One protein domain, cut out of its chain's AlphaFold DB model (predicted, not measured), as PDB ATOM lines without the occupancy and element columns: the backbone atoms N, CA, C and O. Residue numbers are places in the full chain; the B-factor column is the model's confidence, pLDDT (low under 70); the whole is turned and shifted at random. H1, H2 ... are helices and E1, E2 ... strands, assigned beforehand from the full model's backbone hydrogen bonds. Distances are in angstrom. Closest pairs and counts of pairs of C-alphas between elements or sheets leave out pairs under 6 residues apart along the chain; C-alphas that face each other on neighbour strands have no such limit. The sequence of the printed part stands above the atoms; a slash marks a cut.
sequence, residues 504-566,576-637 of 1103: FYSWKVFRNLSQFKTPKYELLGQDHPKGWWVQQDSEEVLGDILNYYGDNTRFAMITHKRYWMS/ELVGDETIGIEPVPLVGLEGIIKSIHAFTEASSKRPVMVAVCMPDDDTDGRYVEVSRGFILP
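This is residues 504 to 566 and 576 to 637 of the 1103 residues of the protein "3'-5' exonuclease domain-containing protein" of Perkinsus marinus (strain ATCC 50983 / TXsc) (UniProt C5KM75). A strongly twisted sheet of five strands has one face covered by two helices, H2 and H4, side by side along the strands, while the short H1 sits at the E1 edge and a long loop sticks out with residues 519 to 525. The printed part has 125 residues, with four named helices and five named strands in the order E1 H1 E2 H2 E3 H3 H4 E4 E5. The sheet is mixed, in the order E1 E2 E5 E4 E3, and the class is mixed, helices and strands. The whole is compact, with a radius of gyration of the C-alphas of 15.1 A and spans of 41 by 33 by 29 A.

E1, residues 504 to 506, is an edge strand parallel to E2, residues 530 to 535, with N 505 and O 531 2.8 A apart. With H1, residues 507 to 510, they form a strand-helix-strand unit, two parallel neighbour strands with a helix between, and its crossover is right-handed. H1 is on the sheet at a height of 5.1 A, over none of the strands. E2 is parallel to E5, residues 627 to 636, with N 532 and O 632 3.0 A apart. H2, residues 538 to 549, is 8.7 A over the sheet, over E5 and E4, residues 612 to 619. E2, H2 and E3, residues 554 to 558, make a split unit, with E5 and E4 between its strands and a right-handed crossover. H3, residues 561 to 564, only grazes the sheet. H4, residues 593 to 606, is on the sheet at a height of 9.6 A over the sheet, over E4 and E3 and on the same face as H2; H2 and H4 with the sheet make two layers, helices on one face of a sheet. H4 touches H2 with residues 593 to 597 alone, opposite ways at a shallow tilt of 33 degrees, only just short of steep; their closest C-alphas, Glu 539 and Ile 597, are 6.5 A apart. E4 is antiparallel to E3, with N 556 and O 615 3.0 A apart. E4 and E5 form a hairpin, with N 614 and O 633 2.8 A apart. In H2 and H4 every O i to N i+4 pair is within hydrogen-bond range; H1 and H3 are too short for such a pair.

E1 begins at C-alpha 504 (-23.051, 16.077, 6.370). E2 is 17.9 A long, H2 16.2 A, E3 12.8 A, H4 20.1 A and E4 23.0 A. E5, 25.3 A long, bends by 66 degrees at residue 630 and ends at C-alpha 636 (-17.466, 25.305, -0.184).

The C-alphas farthest apart, those of Glu 522 and Glu 605, are 43.3 A apart. Residues 567 to 575 are not printed, and C-alphas 566 and 576 are 15.8 A apart across the cut. H1 to E2 is a long link of 19 residues. Mean pLDDT of the printed part is 70.2; 58 residues are under 70, among them 512 to 529.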
ATOM      1  N   PHE A 504     -23.106  15.568   7.744       67.56
ATOM      2  CA  PHE A 504     -23.051  16.077   6.370       67.56
ATOM      3  C   PHE A 504     -22.404  15.080   5.392       67.56
ATOM      4  O   PHE A 504     -21.340  14.521   5.672       67.56
ATOM      5  N   TYR A 505     -23.028  14.902   4.226       62.69
ATOM      6  CA  TYR A 505     -22.630  14.009   3.128       62.69
ATOM      7  C   TYR A 505     -22.383  14.815   1.846       62.69
ATOM      8  O   TYR A 505     -22.944  15.891   1.699       62.69
ATOM      9  N   SER A 506     -21.585  14.336   0.886       65.88
ATOM     10  CA  SER A 506     -21.544  15.020  -0.419       65.88
ATOM     11  C   SER A 506     -22.931  14.963  -1.068       65.88
ATOM     12  O   SER A 506     -23.649  13.982  -0.870       65.88
ATOM     13  N   TRP A 507     -23.329  15.980  -1.842       72.31
ATOM     14  CA  TRP A 507     -24.660  16.016  -2.478       72.31
ATOM     15  C   TRP A 507     -24.987  14.735  -3.268       72.31
ATOM     16  O   TRP A 507     -26.061  14.155  -3.116       72.31
ATOM     17  N   LYS A 508     -24.000  14.219  -4.009       65.50
ATOM     18  CA  LYS A 508     -24.055  12.954  -4.760       65.50
ATOM     19  C   LYS A 508     -24.390  11.729  -3.898       65.50
ATOM     20  O   LYS A 508     -25.139  10.855  -4.327       65.50
ATOM     21  N   VAL A 509     -23.872  11.676  -2.671       61.72
ATOM     22  CA  VAL A 509     -24.175  10.605  -1.708       61.72
ATOM     23  C   VAL A 509     -25.506  10.872  -1.010       61.72
ATOM     24  O   VAL A 509     -26.299   9.950  -0.847       61.72
ATOM     25  N   PHE A 510     -25.765  12.125  -0.630       71.06
ATOM     26  CA  PHE A 510     -26.964  12.545   0.089       71.06
ATOM     27  C   PHE A 510     -28.252  12.197  -0.672       71.06
ATOM     28  O   PHE A 510     -29.147  11.580  -0.096       71.06
ATOM     29  N   ARG A 511     -28.306  12.491  -1.980       70.88
ATOM     30  CA  ARG A 511     -29.468  12.205  -2.848       70.88
ATOM     31  C   ARG A 511     -29.825  10.716  -2.957       70.88
ATOM     32  O   ARG A 511     -30.954  10.374  -3.278       70.88
ATOM     33  N   ASN A 512     -28.863   9.837  -2.684       62.84
ATOM     34  CA  ASN A 512     -28.999   8.389  -2.841       62.84
ATOM     35  C   ASN A 512     -29.076   7.652  -1.487       62.84
ATOM     36  O   ASN A 512     -29.065   6.421  -1.444       62.84
ATOM     37  N   LEU A 513     -29.165   8.374  -0.361       61.38
ATOM     38  CA  LEU A 513     -29.158   7.786   0.987       61.38
ATOM     39  C   LEU A 513     -30.308   6.804   1.252       61.38
ATOM     40  O   LEU A 513     -30.160   5.939   2.110       61.38
ATOM     41  N   SER A 514     -31.433   6.919   0.545       51.62
ATOM     42  CA  SER A 514     -32.565   5.987   0.633       51.62
ATOM     43  C   SER A 514     -32.290   4.633  -0.037       51.62
ATOM     44  O   SER A 514     -32.920   3.638   0.313       51.62
ATOM     45  N   GLN A 515     -31.339   4.577  -0.974       41.91
ATOM     46  CA  GLN A 515     -30.978   3.371  -1.729       41.91
ATOM     47  C   GLN A 515     -29.801   2.617  -1.099       41.91
ATOM     48  O   GLN A 515     -29.656   1.408  -1.279       41.91
ATOM     49  N   PHE A 516     -28.972   3.308  -0.315       40.84
ATOM     50  CA  PHE A 516     -27.862   2.700   0.404       40.84
ATOM     51  C   PHE A 516     -28.296   2.270   1.806       40.84
ATOM     52  O   PHE A 516     -28.820   3.071   2.576       40.84
ATOM     53  N   LYS A 517     -28.023   1.012   2.190       39.22
ATOM     54  CA  LYS A 517     -28.137   0.594   3.597       39.22
ATOM     55  C   LYS A 517     -27.186   1.460   4.422       39.22
ATOM     56  O   LYS A 517     -25.979   1.219   4.424       39.22
ATOM     57  N   THR A 518     -27.712   2.462   5.128       40.88
ATOM     58  CA  THR A 518     -26.934   3.188   6.134       40.88
ATOM     59  C   THR A 518     -26.364   2.157   7.107       40.88
ATOM     60  O   THR A 518     -27.140   1.359   7.643       40.88
ATOM     61  N   PRO A 519     -25.036   2.122   7.327       38.34
ATOM     62  CA  PRO A 519     -24.460   1.212   8.305       38.34
ATOM     63  C   PRO A 519     -25.154   1.443   9.648       38.34
ATOM     64  O   PRO A 519     -25.350   2.592  10.043       38.34
ATOM     65  N   LYS A 520     -25.579   0.371  10.326       39.94
ATOM     66  CA  LYS A 520     -26.138   0.484  11.678       39.94
ATOM     67  C   LYS A 520     -25.026   0.984  12.595       39.94
ATOM     68  O   LYS A 520     -24.146   0.218  12.971       39.94
ATOM     69  N   TYR A 521     -25.043   2.271  12.917       48.31
ATOM     70  CA  TYR A 521     -24.169   2.834  13.932       48.31
ATOM     71  C   TYR A 521     -24.881   2.706  15.274       48.31
ATOM     72  O   TYR A 521     -25.924   3.316  15.466       48.31
ATOM     73  N   GLU A 522     -24.316   1.948  16.210       40.62
ATOM     74  CA  GLU A 522     -24.881   1.782  17.562       40.62
ATOM     75  C   GLU A 522     -25.013   3.112  18.332       40.62
ATOM     76  O   GLU A 522     -25.763   3.194  19.295       40.62
ATOM     77  N   LEU A 523     -24.308   4.166  17.893       44.62
ATOM     78  CA  LEU A 523     -24.227   5.474  18.557       44.62
ATOM     79  C   LEU A 523     -25.070   6.588  17.910       44.62
ATOM     80  O   LEU A 523     -25.182   7.664  18.492       44.62
ATOM     81  N   LEU A 524     -25.622   6.383  16.708       48.72
ATOM     82  CA  LEU A 524     -26.470   7.371  16.030       48.72
ATOM     83  C   LEU A 524     -27.826   6.742  15.732       48.72
ATOM     84  O   LEU A 524     -27.900   5.715  15.060       48.72
ATOM     85  N   GLY A 525     -28.896   7.384  16.200       50.38
ATOM     86  CA  GLY A 525     -30.257   6.980  15.855       50.38
ATOM     87  C   GLY A 525     -30.469   6.980  14.338       50.38
ATOM     88  O   GLY A 525     -29.869   7.785  13.620       50.38
ATOM     89  N   GLN A 526     -31.327   6.084  13.845       54.47
ATOM     90  CA  GLN A 526     -31.654   6.006  12.410       54.47
ATOM     91  C   GLN A 526     -32.239   7.328  11.883       54.47
ATOM     92  O   GLN A 526     -31.976   7.697  10.735       54.47
ATOM     93  N   ASP A 527     -32.910   8.065  12.768       53.81
ATOM     94  CA  ASP A 527     -33.567   9.348  12.508       53.81
ATOM     95  C   ASP A 527     -32.657  10.561  12.768       53.81
ATOM     96  O   ASP A 527     -33.116  11.702  12.798       53.81
ATOM     97  N   HIS A 528     -31.353  10.352  12.989       58.62
ATOM     98  CA  HIS A 528     -30.436  11.464  13.220       58.62
ATOM     99  C   HIS A 528     -30.358  12.375  11.975       58.62
ATOM    100  O   HIS A 528     -30.142  11.856  10.871       58.62
ATOM    101  N   PRO A 529     -30.486  13.711  12.123       60.25
ATOM    102  CA  PRO A 529     -30.517  14.636  10.995       60.25
ATOM    103  C   PRO A 529     -29.306  14.512  10.062       60.25
ATOM    104  O   PRO A 529     -28.153  14.384  10.489       60.25
ATOM    105  N   LYS A 530     -29.569  14.569   8.754       70.25
ATOM    106  CA  LYS A 530     -28.564  14.430   7.693       70.25
ATOM    107  C   LYS A 530     -28.531  15.717   6.872       70.25
ATOM    108  O   LYS A 530     -29.574  16.279   6.561       70.25
ATOM    109  N   GLY A 531     -27.334  16.158   6.504       73.25
ATOM    110  CA  GLY A 531     -27.121  17.334   5.661       73.25
ATOM    111  C   GLY A 531     -26.226  17.031   4.465       73.25
ATOM    112  O   GLY A 531     -25.672  15.935   4.357       73.25
ATOM    113  N   TRP A 532     -26.048  18.006   3.578       73.50
ATOM    114  CA  TRP A 532     -25.256  17.852   2.351       73.50
ATOM    115  C   TRP A 532     -24.102  18.866   2.235       73.50
ATOM    116  O   TRP A 532     -24.040  19.851   2.963       73.50
ATOM    117  N   TRP A 533     -23.142  18.641   1.341       73.25
ATOM    118  CA  TRP A 533     -22.106  19.620   0.996       73.25
ATOM    119  C   TRP A 533     -21.678  19.511  -0.473       73.25
ATOM    120  O   TRP A 533     -21.759  18.427  -1.058       73.25
ATOM    121  N   VAL A 534     -21.208  20.629  -1.048       69.44
ATOM    122  CA  VAL A 534     -20.685  20.743  -2.427       69.44
ATOM    123  C   VAL A 534     -19.504  21.711  -2.555       69.44
ATOM    124  O   VAL A 534     -19.360  22.626  -1.747       69.44
ATOM    125  N   GLN A 535     -18.670  21.519  -3.585       60.50
ATOM    126  CA  GLN A 535     -17.449  22.289  -3.862       60.50
ATOM    127  C   GLN A 535     -17.526  22.931  -5.270       60.50
ATOM    128  O   GLN A 535     -16.988  22.371  -6.214       60.50
ATOM    129  N   GLN A 536     -18.209  24.088  -5.378       57.16
ATOM    130  CA  GLN A 536     -18.479  24.919  -6.592       57.16
ATOM    131  C   GLN A 536     -19.114  24.240  -7.835       57.16
ATOM    132  O   GLN A 536     -19.119  23.024  -7.929       57.16
ATOM    133  N   ASP A 537     -19.657  24.928  -8.857       56.38
ATOM    134  CA  ASP A 537     -20.381  26.215  -8.912       56.38
ATOM    135  C   ASP A 537     -21.825  25.987  -8.423       56.38
ATOM    136  O   ASP A 537     -22.463  24.991  -8.761       56.38
ATOM    137  N   SER A 538     -22.347  26.884  -7.581       59.88
ATOM    138  CA  SER A 538     -23.583  26.650  -6.817       59.88
ATOM    139  C   SER A 538     -24.863  26.567  -7.650       59.88
ATOM    140  O   SER A 538     -25.856  26.056  -7.150       59.88
ATOM    141  N   GLU A 539     -24.873  27.069  -8.885       68.62
ATOM    142  CA  GLU A 539     -26.105  27.213  -9.671       68.62
ATOM    143  C   GLU A 539     -26.675  25.867 -10.140       68.62
ATOM    144  O   GLU A 539     -27.860  25.607  -9.942       68.62
ATOM    145  N   GLU A 540     -25.834  24.984 -10.689       71.56
ATOM    146  CA  GLU A 540     -26.260  23.669 -11.193       71.56
ATOM    147  C   GLU A 540     -26.704  22.755 -10.042       71.56
ATOM    148  O   GLU A 540     -27.768  22.148 -10.090       71.56
ATOM    149  N   VAL A 541     -25.950  22.752  -8.939       72.81
ATOM    150  CA  VAL A 541     -26.276  21.949  -7.754       72.81
ATOM    151  C   VAL A 541     -27.522  22.465  -7.036       72.81
ATOM    152  O   VAL A 541     -28.345  21.661  -6.609       72.81
ATOM    153  N   LEU A 542     -27.679  23.780  -6.846       78.50
ATOM    154  CA  LEU A 542     -28.890  24.319  -6.214       78.50
ATOM    155  C   LEU A 542     -30.118  24.093  -7.103       78.50
ATOM    156  O   LEU A 542     -31.202  23.860  -6.572       78.50
ATOM    157  N   GLY A 543     -29.936  24.089  -8.429       81.62
ATOM    158  CA  GLY A 543     -30.936  23.614  -9.384       81.62
ATOM    159  C   GLY A 543     -31.278  22.136  -9.182       81.62
ATOM    160  O   GLY A 543     -32.450  21.791  -9.084       81.62
ATOM    161  N   ASP A 544     -30.282  21.267  -9.012       81.56
ATOM    162  CA  ASP A 544     -30.495  19.846  -8.709       81.56
ATOM    163  C   ASP A 544     -31.181  19.615  -7.355       81.56
ATOM    164  O   ASP A 544     -32.018  18.723  -7.227       81.56
ATOM    165  N   ILE A 545     -30.854  20.415  -6.336       81.19
ATOM    166  CA  ILE A 545     -31.512  20.375  -5.023       81.19
ATOM    167  C   ILE A 545     -32.972  20.813  -5.153       81.19
ATOM    168  O   ILE A 545     -33.851  20.149  -4.603       81.19
ATOM    169  N   LEU A 546     -33.238  21.888  -5.903       84.50
ATOM    170  CA  LEU A 546     -34.594  22.334  -6.220       84.50
ATOM    171  C   LEU A 546     -35.374  21.235  -6.953       84.50
ATOM    172  O   LEU A 546     -36.507  20.961  -6.586       84.50
ATOM    173  N   ASN A 547     -34.759  20.546  -7.915       84.88
ATOM    174  CA  ASN A 547     -35.388  19.430  -8.627       84.88
ATOM    175  C   ASN A 547     -35.669  18.228  -7.709       84.88
ATOM    176  O   ASN A 547     -36.671  17.539  -7.884       84.88
ATOM    177  N   TYR A 548     -34.792  17.962  -6.737       83.94
ATOM    178  CA  TYR A 548     -34.944  16.855  -5.790       83.94
ATOM    179  C   TYR A 548     -36.080  17.093  -4.784       83.94
ATOM    180  O   TYR A 548     -36.824  16.164  -4.476       83.94
ATOM    181  N   TYR A 549     -36.214  18.319  -4.271       83.12
ATOM    182  CA  TYR A 549     -37.241  18.677  -3.284       83.12
ATOM    183  C   TYR A 549     -38.530  19.246  -3.911       83.12
ATOM    184  O   TYR A 549     -39.583  19.200  -3.282       83.12
ATOM    185  N   GLY A 550     -38.486  19.706  -5.163       83.88
ATOM    186  CA  GLY A 550     -39.614  20.238  -5.935       83.88
ATOM    187  C   GLY A 550     -39.657  21.772  -6.002       83.88
ATOM    188  O   GLY A 550     -39.063  22.469  -5.181       83.88
ATOM    189  N   ASP A 551     -40.414  22.317  -6.959       82.88
ATOM    190  CA  ASP A 551     -40.447  23.756  -7.299       82.88
ATOM    191  C   ASP A 551     -40.871  24.690  -6.146       82.88
ATOM    192  O   ASP A 551     -40.571  25.888  -6.145       82.88
ATOM    193  N   ASN A 552     -41.544  24.145  -5.131       85.44
ATOM    194  CA  ASN A 552     -41.930  24.887  -3.934       85.44
ATOM    195  C   ASN A 552     -40.778  25.072  -2.938       85.44
ATOM    196  O   ASN A 552     -40.961  25.764  -1.946       85.44
ATOM    197  N   THR A 553     -39.589  24.523  -3.190       88.81
ATOM    198  CA  THR A 553     -38.439  24.675  -2.291       88.81
ATOM    199  C   THR A 553     -38.057  26.148  -2.113       88.81
ATOM    200  O   THR A 553     -38.032  26.947  -3.059       88.81
ATOM    201  N   ARG A 554     -37.721  26.517  -0.877       90.50
ATOM    202  CA  ARG A 554     -37.101  27.797  -0.524       90.50
ATOM    203  C   ARG A 554     -35.758  27.563   0.147       90.50
ATOM    204  O   ARG A 554     -35.546  26.561   0.826       90.50
ATOM    205  N   PHE A 555     -34.851  28.511  -0.033       91.56
ATOM    206  CA  PHE A 555     -33.507  28.471   0.520       91.56
ATOM    207  C   PHE A 555     -33.289  29.645   1.467       91.56
ATOM    208  O   PHE A 555     -33.761  30.747   1.205       91.56
ATOM    209  N   ALA A 556     -32.513  29.433   2.525       88.88
ATOM    210  CA  ALA A 556     -32.043  30.504   3.401       88.88
ATOM    211  C   ALA A 556     -30.525  30.417   3.576       88.88
ATOM    212  O   ALA A 556     -29.981  29.354   3.886       88.88
ATOM    213  N   MET A 557     -29.830  31.543   3.389       86.69
ATOM    214  CA  MET A 557     -28.387  31.631   3.612       86.69
ATOM    215  C   MET A 557     -28.103  31.869   5.095       86.69
ATOM    216  O   MET A 557     -28.258  32.976   5.608       86.69
ATOM    217  N   ILE A 558     -27.640  30.834   5.788       75.88
ATOM    218  CA  ILE A 558     -27.378  30.885   7.221       75.88
ATOM    219  C   ILE A 558     -25.971  31.438   7.477       75.88
ATOM    220  O   ILE A 558     -24.967  30.720   7.443       75.88
ATOM    221  N   THR A 559     -25.890  32.732   7.771       65.12
ATOM    222  CA  THR A 559     -24.621  33.446   8.003       65.12
ATOM    223  C   THR A 559     -24.172  33.430   9.467       65.12
ATOM    224  O   THR A 559     -22.978  33.571   9.748       65.12
ATOM    225  N   HIS A 560     -25.092  33.214  10.413       63.09
ATOM    226  CA  HIS A 560     -24.800  33.254  11.845       63.09
ATOM    227  C   HIS A 560     -24.695  31.855  12.471       63.09
ATOM    228  O   HIS A 560     -25.587  31.019  12.335       63.09
ATOM    229  N   LYS A 561     -23.616  31.610  13.234       60.69
ATOM    230  CA  LYS A 561     -23.308  30.299  13.845       60.69
ATOM    231  C   LYS A 561     -24.371  29.779  14.819       60.69
ATOM    232  O   LYS A 561     -24.380  28.591  15.119       60.69
ATOM    233  N   ARG A 562     -25.248  30.643  15.343       56.47
ATOM    234  CA  ARG A 562     -26.289  30.227  16.302       56.47
ATOM    235  C   ARG A 562     -27.422  29.422  15.654       56.47
ATOM    236  O   ARG A 562     -27.960  28.543  16.310       56.47
ATOM    237  N   TYR A 563     -27.675  29.607  14.359       58.84
ATOM    238  CA  TYR A 563     -28.624  28.793  13.586       58.84
ATOM    239  C   TYR A 563     -28.115  27.372  13.272       58.84
ATOM    240  O   TYR A 563     -28.821  26.542  12.706       58.84
ATOM    241  N   TRP A 564     -26.861  27.056  13.609       60.84
ATOM    242  CA  TRP A 564     -26.237  25.791  13.209       60.84
ATOM    243  C   TRP A 564     -26.666  24.601  14.072       60.84
ATOM    244  O   TRP A 564     -26.499  23.458  13.652       60.84
ATOM    245  N   MET A 565     -27.211  24.864  15.260       50.72
ATOM    246  CA  MET A 565     -27.400  23.870  16.322       50.72
ATOM    247  C   MET A 565     -28.828  23.306  16.419       50.72
ATOM    248  O   MET A 565     -29.031  22.339  17.154       50.72
ATOM    249  N   SER A 566     -29.796  23.871  15.693       51.97
ATOM    250  CA  SER A 566     -31.185  23.397  15.635       51.97
ATOM    251  C   SER A 566     -31.807  23.680  14.260       51.97
ATOM    252  O   SER A 566     -31.411  24.666  13.627       51.97
ATOM    253  N   GLU A 576     -39.512  34.229   5.843       86.06
ATOM    254  CA  GLU A 576     -38.222  34.175   6.529       86.06
ATOM    255  C   GLU A 576     -38.145  33.027   7.536       86.06
ATOM    256  O   GLU A 576     -39.147  32.451   7.940       86.06
ATOM    257  N   LEU A 577     -36.933  32.672   7.948       81.81
ATOM    258  CA  LEU A 577     -36.692  31.874   9.140       81.81
ATOM    259  C   LEU A 577     -36.761  32.788  10.357       81.81
ATOM    260  O   LEU A 577     -36.073  33.811  10.402       81.81
ATOM    261  N   VAL A 578     -37.547  32.384  11.354       78.38
ATOM    262  CA  VAL A 578     -37.788  33.176  12.564       78.38
ATOM    263  C   VAL A 578     -36.462  33.447  13.291       78.38
ATOM    264  O   VAL A 578     -35.663  32.539  13.542       78.38
ATOM    265  N   GLY A 579     -36.208  34.723  13.582       69.38
ATOM    266  CA  GLY A 579     -35.099  35.174  14.421       69.38
ATOM    267  C   GLY A 579     -35.411  35.085  15.916       69.38
ATOM    268  O   GLY A 579     -36.521  34.763  16.324       69.38
ATOM    269  N   ASP A 580     -34.424  35.408  16.744       62.84
ATOM    270  CA  ASP A 580     -34.595  35.555  18.188       62.84
ATOM    271  C   ASP A 580     -33.856  36.811  18.666       62.84
ATOM    272  O   ASP A 580     -32.635  36.819  18.868       62.84
ATOM    273  N   GLU A 581     -34.615  37.894  18.841       56.84
ATOM    274  CA  GLU A 581     -34.101  39.197  19.266       56.84
ATOM    275  C   GLU A 581     -33.446  39.149  20.655       56.84
ATOM    276  O   GLU A 581     -32.491  39.888  20.905       56.84
ATOM    277  N   THR A 582     -33.890  38.252  21.545       46.22
ATOM    278  CA  THR A 582     -33.357  38.155  22.917       46.22
ATOM    279  C   THR A 582     -31.894  37.725  22.930       46.22
ATOM    280  O   THR A 582     -31.106  38.165  23.769       46.22
ATOM    281  N   ILE A 583     -31.507  36.924  21.938       47.72
ATOM    282  CA  ILE A 583     -30.142  36.454  21.723       47.72
ATOM    283  C   ILE A 583     -29.513  37.069  20.464       47.72
ATOM    284  O   ILE A 583     -28.485  36.571  19.993       47.72
ATOM    285  N   GLY A 584     -30.070  38.164  19.938       53.50
ATOM    286  CA  GLY A 584     -29.510  38.921  18.816       53.50
ATOM    287  C   GLY A 584     -29.368  38.104  17.530       53.50
ATOM    288  O   GLY A 584     -28.366  38.230  16.826       53.50
ATOM    289  N   ILE A 585     -30.315  37.204  17.273       63.12
ATOM    290  CA  ILE A 585     -30.409  36.438  16.037       63.12
ATOM    291  C   ILE A 585     -31.433  37.130  15.134       63.12
ATOM    292  O   ILE A 585     -32.624  37.122  15.425       63.12
ATOM    293  N   GLU A 586     -30.963  37.730  14.046       73.19
ATOM    294  CA  GLU A 586     -31.827  38.385  13.058       73.19
ATOM    295  C   GLU A 586     -32.539  37.348  12.176       73.19
ATOM    296  O   GLU A 586     -31.891  36.363  11.805       73.19
ATOM    297  N   PRO A 587     -33.818  37.567  11.806       80.06
ATOM    298  CA  PRO A 587     -34.524  36.721  10.850       80.06
ATOM    299  C   PRO A 587     -33.769  36.574   9.524       80.06
ATOM    300  O   PRO A 587     -33.089  37.498   9.068       80.06
ATOM    301  N   VAL A 588     -33.878  35.402   8.894       83.81
ATOM    302  CA  VAL A 588     -33.153  35.095   7.648       83.81
ATOM    303  C   VAL A 588     -34.143  34.909   6.503       83.81
ATOM    304  O   VAL A 588     -34.953  33.989   6.569       83.81
ATOM    305  N   PRO A 589     -34.068  35.697   5.419       88.44
ATOM    306  CA  PRO A 589     -35.051  35.629   4.344       88.44
ATOM    307  C   PRO A 589     -35.039  34.272   3.627       88.44
ATOM    308  O   PRO A 589     -33.976  33.731   3.301       88.44
ATOM    309  N   LEU A 590     -36.238  33.763   3.337       89.12
ATOM    310  CA  LEU A 590     -36.479  32.601   2.491       89.12
ATOM    311  C   LEU A 590     -36.599  33.057   1.038       89.12
ATOM    312  O   LEU A 590     -37.459  33.857   0.670       89.12
ATOM    313  N   VAL A 591     -35.722  32.540   0.188       91.38
ATOM    314  CA  VAL A 591     -35.594  32.964  -1.209       91.38
ATOM    315  C   VAL A 591     -35.674  31.773  -2.162       91.38
ATOM    316  O   VAL A 591     -35.341  30.644  -1.812       91.38
ATOM    317  N   GLY A 592     -36.127  32.023  -3.391       88.62
ATOM    318  CA  GLY A 592     -36.040  31.047  -4.482       88.62
ATOM    319  C   GLY A 592     -34.612  30.907  -5.028       88.62
ATOM    320  O   GLY A 592     -33.699  31.614  -4.595       88.62
ATOM    321  N   LEU A 593     -34.432  30.030  -6.019       86.56
ATOM    322  CA  LEU A 593     -33.129  29.700  -6.616       86.56
ATOM    323  C   LEU A 593     -32.329  30.936  -7.067       86.56
ATOM    324  O   LEU A 593     -31.171  31.105  -6.692       86.56
ATOM    325  N   GLU A 594     -32.957  31.847  -7.810       85.88
ATOM    326  CA  GLU A 594     -32.295  33.071  -8.287       85.88
ATOM    327  C   GLU A 594     -31.859  33.983  -7.126       85.88
ATOM    328  O   GLU A 594     -30.765  34.554  -7.129       85.88
ATOM    329  N   GLY A 595     -32.689  34.076  -6.084       87.00
ATOM    330  CA  GLY A 595     -32.407  34.891  -4.904       87.00
ATOM    331  C   GLY A 595     -31.258  34.337  -4.063       87.00
ATOM    332  O   GLY A 595     -30.406  35.107  -3.607       87.00
ATOM    333  N   ILE A 596     -31.182  33.013  -3.882       87.81
ATOM    334  CA  ILE A 596     -30.090  32.394  -3.121       87.81
ATOM    335  C   ILE A 596     -28.764  32.481  -3.880       87.81
ATOM    336  O   ILE A 596     -27.757  32.837  -3.271       87.81
ATOM    337  N   ILE A 597     -28.765  32.279  -5.203       84.94
ATOM    338  CA  ILE A 597     -27.574  32.445  -6.051       84.94
ATOM    339  C   ILE A 597     -27.045  33.875  -5.929       84.94
ATOM    340  O   ILE A 597     -25.868  34.081  -5.633       84.94
ATOM    341  N   LYS A 598     -27.926  34.875  -6.049       84.38
ATOM    342  CA  LYS A 598     -27.559  36.287  -5.883       84.38
ATOM    343  C   LYS A 598     -26.986  36.579  -4.493       84.38
ATOM    344  O   LYS A 598     -26.017  37.327  -4.377       84.38
ATOM    345  N   SER A 599     -27.563  35.983  -3.452       84.00
ATOM    346  CA  SER A 599     -27.115  36.159  -2.064       84.00
ATOM    347  C   SER A 599     -25.736  35.536  -1.829       84.00
ATOM    348  O   SER A 599     -24.878  36.156  -1.201       84.00
ATOM    349  N   ILE A 600     -25.489  34.353  -2.397       79.00
ATOM    350  CA  ILE A 600     -24.191  33.673  -2.358       79.00
ATOM    351  C   ILE A 600     -23.149  34.459  -3.155       79.00
ATOM    352  O   ILE A 600     -22.041  34.648  -2.659       79.00
ATOM    353  N   HIS A 601     -23.480  34.960  -4.350       79.25
ATOM    354  CA  HIS A 601     -22.573  35.788  -5.153       79.25
ATOM    355  C   HIS A 601     -22.194  37.075  -4.412       79.25
ATOM    356  O   HIS A 601     -21.011  37.360  -4.253       79.25
ATOM    357  N   ALA A 602     -23.167  37.789  -3.837       78.00
ATOM    358  CA  ALA A 602     -22.894  38.981  -3.034       78.00
ATOM    359  C   ALA A 602     -22.020  38.672  -1.800       78.00
ATOM    360  O   ALA A 602     -21.110  39.433  -1.464       78.00
ATOM    361  N   PHE A 603     -22.256  37.538  -1.130       72.38
ATOM    362  CA  PHE A 603     -21.462  37.113   0.025       72.38
ATOM    363  C   PHE A 603     -20.039  36.680  -0.359       72.38
ATOM    364  O   PHE A 603     -19.082  37.008   0.343       72.38
ATOM    365  N   THR A 604     -19.878  35.967  -1.473       67.00
ATOM    366  CA  THR A 604     -18.577  35.479  -1.960       67.00
ATOM    367  C   THR A 604     -17.724  36.593  -2.567       67.00
ATOM    368  O   THR A 604     -16.509  36.581  -2.366       67.00
ATOM    369  N   GLU A 605     -18.329  37.604  -3.199       65.75
ATOM    370  CA  GLU A 605     -17.647  38.845  -3.600       65.75
ATOM    371  C   GLU A 605     -17.102  39.616  -2.385       65.75
ATOM    372  O   GLU A 605     -15.992  40.150  -2.435       65.75
ATOM    373  N   ALA A 606     -17.837  39.624  -1.268       59.09
ATOM    374  CA  ALA A 606     -17.403  40.255  -0.021       59.09
ATOM    375  C   ALA A 606     -16.419  39.393   0.805       59.09
ATOM    376  O   ALA A 606     -15.618  39.932   1.573       59.09
ATOM    377  N   SER A 607     -16.471  38.058   0.692       54.78
ATOM    378  CA  SER A 607     -15.664  37.119   1.486       54.78
ATOM    379  C   SER A 607     -15.394  35.799   0.742       54.78
ATOM    380  O   SER A 607     -16.007  34.767   1.009       54.78
ATOM    381  N   SER A 608     -14.408  35.796  -0.158       52.91
ATOM    382  CA  SER A 608     -14.123  34.681  -1.084       52.91
ATOM    383  C   SER A 608     -13.524  33.406  -0.463       52.91
ATOM    384  O   SER A 608     -13.196  32.463  -1.181       52.91
ATOM    385  N   LYS A 609     -13.359  33.356   0.867       55.22
ATOM    386  CA  LYS A 609     -12.624  32.287   1.573       55.22
ATOM    387  C   LYS A 609     -13.460  31.476   2.577       55.22
ATOM    388  O   LYS A 609     -12.886  30.684   3.319       55.22
ATOM    389  N   ARG A 610     -14.782  31.676   2.681       60.97
ATOM    390  CA  ARG A 610     -15.610  31.055   3.743       60.97
ATOM    391  C   ARG A 610     -16.688  30.114   3.183       60.97
ATOM    392  O   ARG A 610     -17.277  30.453   2.162       60.97
ATOM    393  N   PRO A 611     -16.982  28.972   3.844       69.00
ATOM    394  CA  PRO A 611     -18.152  28.162   3.533       69.00
ATOM    395  C   PRO A 611     -19.419  28.963   3.768       69.00
ATOM    396  O   PRO A 611     -19.521  29.704   4.752       69.00
ATOM    397  N   VAL A 612     -20.404  28.726   2.919       74.81
ATOM    398  CA  VAL A 612     -21.756  29.241   3.095       74.81
ATOM    399  C   VAL A 612     -22.643  28.086   3.528       74.81
ATOM    400  O   VAL A 612     -22.626  27.034   2.893       74.81
ATOM    401  N   MET A 613     -23.391  28.252   4.619       79.81
ATOM    402  CA  MET A 613     -24.404  27.276   5.013       79.81
ATOM    403  C   MET A 613     -25.750  27.687   4.426       79.81
ATOM    404  O   MET A 613     -26.128  28.856   4.497       79.81
ATOM    405  N   VAL A 614     -26.464  26.729   3.852       85.25
ATOM    406  CA  VAL A 614     -27.759  26.930   3.208       85.25
ATOM    407  C   VAL A 614     -28.762  25.976   3.839       85.25
ATOM    408  O   VAL A 614     -28.532  24.767   3.875       85.25
ATOM    409  N   ALA A 615     -29.859  26.519   4.352       87.44
ATOM    410  CA  ALA A 615     -31.022  25.749   4.768       87.44
ATOM    411  C   ALA A 615     -31.966  25.563   3.570       87.44
ATOM    412  O   ALA A 615     -32.139  26.480   2.767       87.44
ATOM    413  N   VAL A 616     -32.556  24.376   3.463       88.19
ATOM    414  CA  VAL A 616     -33.551  23.973   2.465       88.19
ATOM    415  C   VAL A 616     -34.874  23.808   3.193       88.19
ATOM    416  O   VAL A 616     -34.976  23.007   4.125       88.19
ATOM    417  N   CYS A 617     -35.873  24.575   2.778       88.00
ATOM    418  CA  CYS A 617     -37.168  24.642   3.437       88.00
ATOM    419  C   CYS A 617     -38.285  24.288   2.457       88.00
ATOM    420  O   CYS A 617     -38.254  24.707   1.297       88.00
ATOM    421  N   MET A 618     -39.271  23.542   2.944       87.38
ATOM    422  CA  MET A 618     -40.449  23.108   2.193       87.38
ATOM    423  C   MET A 618     -41.722  23.601   2.878       87.38
ATOM    424  O   MET A 618     -41.669  23.857   4.082       87.38
ATOM    425  N   PRO A 619     -42.839  23.744   2.143       85.31
ATOM    426  CA  PRO A 619     -44.134  24.001   2.755       85.31
ATOM    427  C   PRO A 619     -44.442  22.926   3.795       85.31
ATOM    428  O   PRO A 619     -44.186  21.746   3.558       85.31
ATOM    429  N   ASP A 620     -44.943  23.351   4.944       81.62
ATOM    430  CA  ASP A 620     -45.462  22.451   5.959       81.62
ATOM    431  C   ASP A 620     -46.851  21.962   5.530       81.62
ATOM    432  O   ASP A 620     -47.749  22.770   5.299       81.62
ATOM    433  N   ASP A 621     -47.025  20.647   5.400       72.81
ATOM    434  CA  ASP A 621     -48.294  20.051   4.961       72.81
ATOM    435  C   ASP A 621     -49.419  20.268   5.997       72.81
ATOM    436  O   ASP A 621     -50.601  20.246   5.641       72.81
ATOM    437  N   ASP A 622     -49.060  20.522   7.262       69.50
ATOM    438  CA  ASP A 622     -49.995  20.697   8.377       69.50
ATOM    439  C   ASP A 622     -50.360  22.171   8.654       69.50
ATOM    440  O   ASP A 622     -51.306  22.442   9.404       69.50
ATOM    441  N   THR A 623     -49.650  23.143   8.060       64.25
ATOM    442  CA  THR A 623     -49.920  24.577   8.259       64.25
ATOM    443  C   THR A 623     -49.890  25.389   6.960       64.25
ATOM    444  O   THR A 623     -48.896  25.453   6.243       64.25
ATOM    445  N   ASP A 624     -51.000  26.075   6.673       64.56
ATOM    446  CA  ASP A 624     -51.196  26.811   5.421       64.56
ATOM    447  C   ASP A 624     -50.241  28.022   5.340       64.56
ATOM    448  O   ASP A 624     -50.411  29.016   6.047       64.56
ATOM    449  N   GLY A 625     -49.213  27.927   4.492       69.38
ATOM    450  CA  GLY A 625     -48.272  29.016   4.196       69.38
ATOM    451  C   GLY A 625     -46.940  28.999   4.957       69.38
ATOM    452  O   GLY A 625     -46.054  29.790   4.621       69.38
ATOM    453  N   ARG A 626     -46.743  28.088   5.918       80.50
ATOM    454  CA  ARG A 626     -45.485  27.998   6.674       80.50
ATOM    455  C   ARG A 626     -44.450  27.157   5.938       80.50
ATOM    456  O   ARG A 626     -44.781  26.173   5.287       80.50
ATOM    457  N   TYR A 627     -43.178  27.521   6.082       83.31
ATOM    458  CA  TYR A 627     -42.058  26.714   5.600       83.31
ATOM    459  C   TYR A 627     -41.300  26.090   6.768       83.31
ATOM    460  O   TYR A 627     -40.966  26.770   7.738       83.31
ATOM    461  N   VAL A 628     -40.973  24.809   6.661       81.12
ATOM    462  CA  VAL A 628     -40.151  24.082   7.629       81.12
ATOM    463  C   VAL A 628     -38.841  23.662   6.990       81.12
ATOM    464  O   VAL A 628     -38.784  23.271   5.823       81.12
ATOM    465  N   GLU A 629     -37.758  23.767   7.751       81.88
ATOM    466  CA  GLU A 629     -36.463  23.306   7.286       81.88
ATOM    467  C   GLU A 629     -36.426  21.774   7.229       81.88
ATOM    468  O   GLU A 629     -36.516  21.095   8.251       81.88
ATOM    469  N   VAL A 630     -36.238  21.234   6.026       79.75
ATOM    470  CA  VAL A 630     -36.183  19.786   5.769       79.75
ATOM    471  C   VAL A 630     -34.759  19.277   5.564       79.75
ATOM    472  O   VAL A 630     -34.487  18.082   5.685       79.75
ATOM    473  N   SER A 631     -33.828  20.169   5.226       81.25
ATOM    474  CA  SER A 631     -32.420  19.831   5.047       81.25
ATOM    475  C   SER A 631     -31.539  21.067   5.169       81.25
ATOM    476  O   SER A 631     -31.993  22.198   5.034       81.25
ATOM    477  N   ARG A 632     -30.242  20.855   5.370       82.62
ATOM    478  CA  ARG A 632     -29.233  21.913   5.322       82.62
ATOM    479  C   ARG A 632     -27.944  21.399   4.718       82.62
ATOM    480  O   ARG A 632     -27.605  20.222   4.858       82.62
ATOM    481  N   GLY A 633     -27.180  22.295   4.112       77.50
ATOM    482  CA  GLY A 633     -25.888  21.942   3.561       77.50
ATOM    483  C   GLY A 633     -24.905  23.085   3.417       77.50
ATOM    484  O   GLY A 633     -25.212  24.239   3.704       77.50
ATOM    485  N   PHE A 634     -23.685  22.737   3.016       77.31
ATOM    486  CA  PHE A 634     -22.588  23.682   2.831       77.31
ATOM    487  C   PHE A 634     -22.198  23.834   1.366       77.31
ATOM    488  O   PHE A 634     -22.030  22.852   0.646       77.31
ATOM    489  N   ILE A 635     -21.943  25.076   0.974       75.06
ATOM    490  CA  ILE A 635     -21.288  25.431  -0.280       75.06
ATOM    491  C   ILE A 635     -19.864  25.865   0.059       75.06
ATOM    492  O   ILE A 635     -19.649  26.823   0.809       75.06
ATOM    493  N   LEU A 636     -18.889  25.122  -0.455       67.62
ATOM    494  CA  LEU A 636     -17.466  25.305  -0.184       67.62
ATOM    495  C   LEU A 636     -16.764  26.078  -1.322       67.62
ATOM    496  O   LEU A 636     -17.077  25.861  -2.493       67.62
ATOM    497  N   PRO A 637     -15.758  26.905  -0.973       57.78
ATOM    498  CA  PRO A 637     -14.634  27.352  -1.795       57.78
ATOM    499  C   PRO A 637     -14.257  26.559  -3.064       57.78
ATOM    500  O   PRO A 637     -13.951  25.389  -2.856       57.78
TER     501      PRO A 637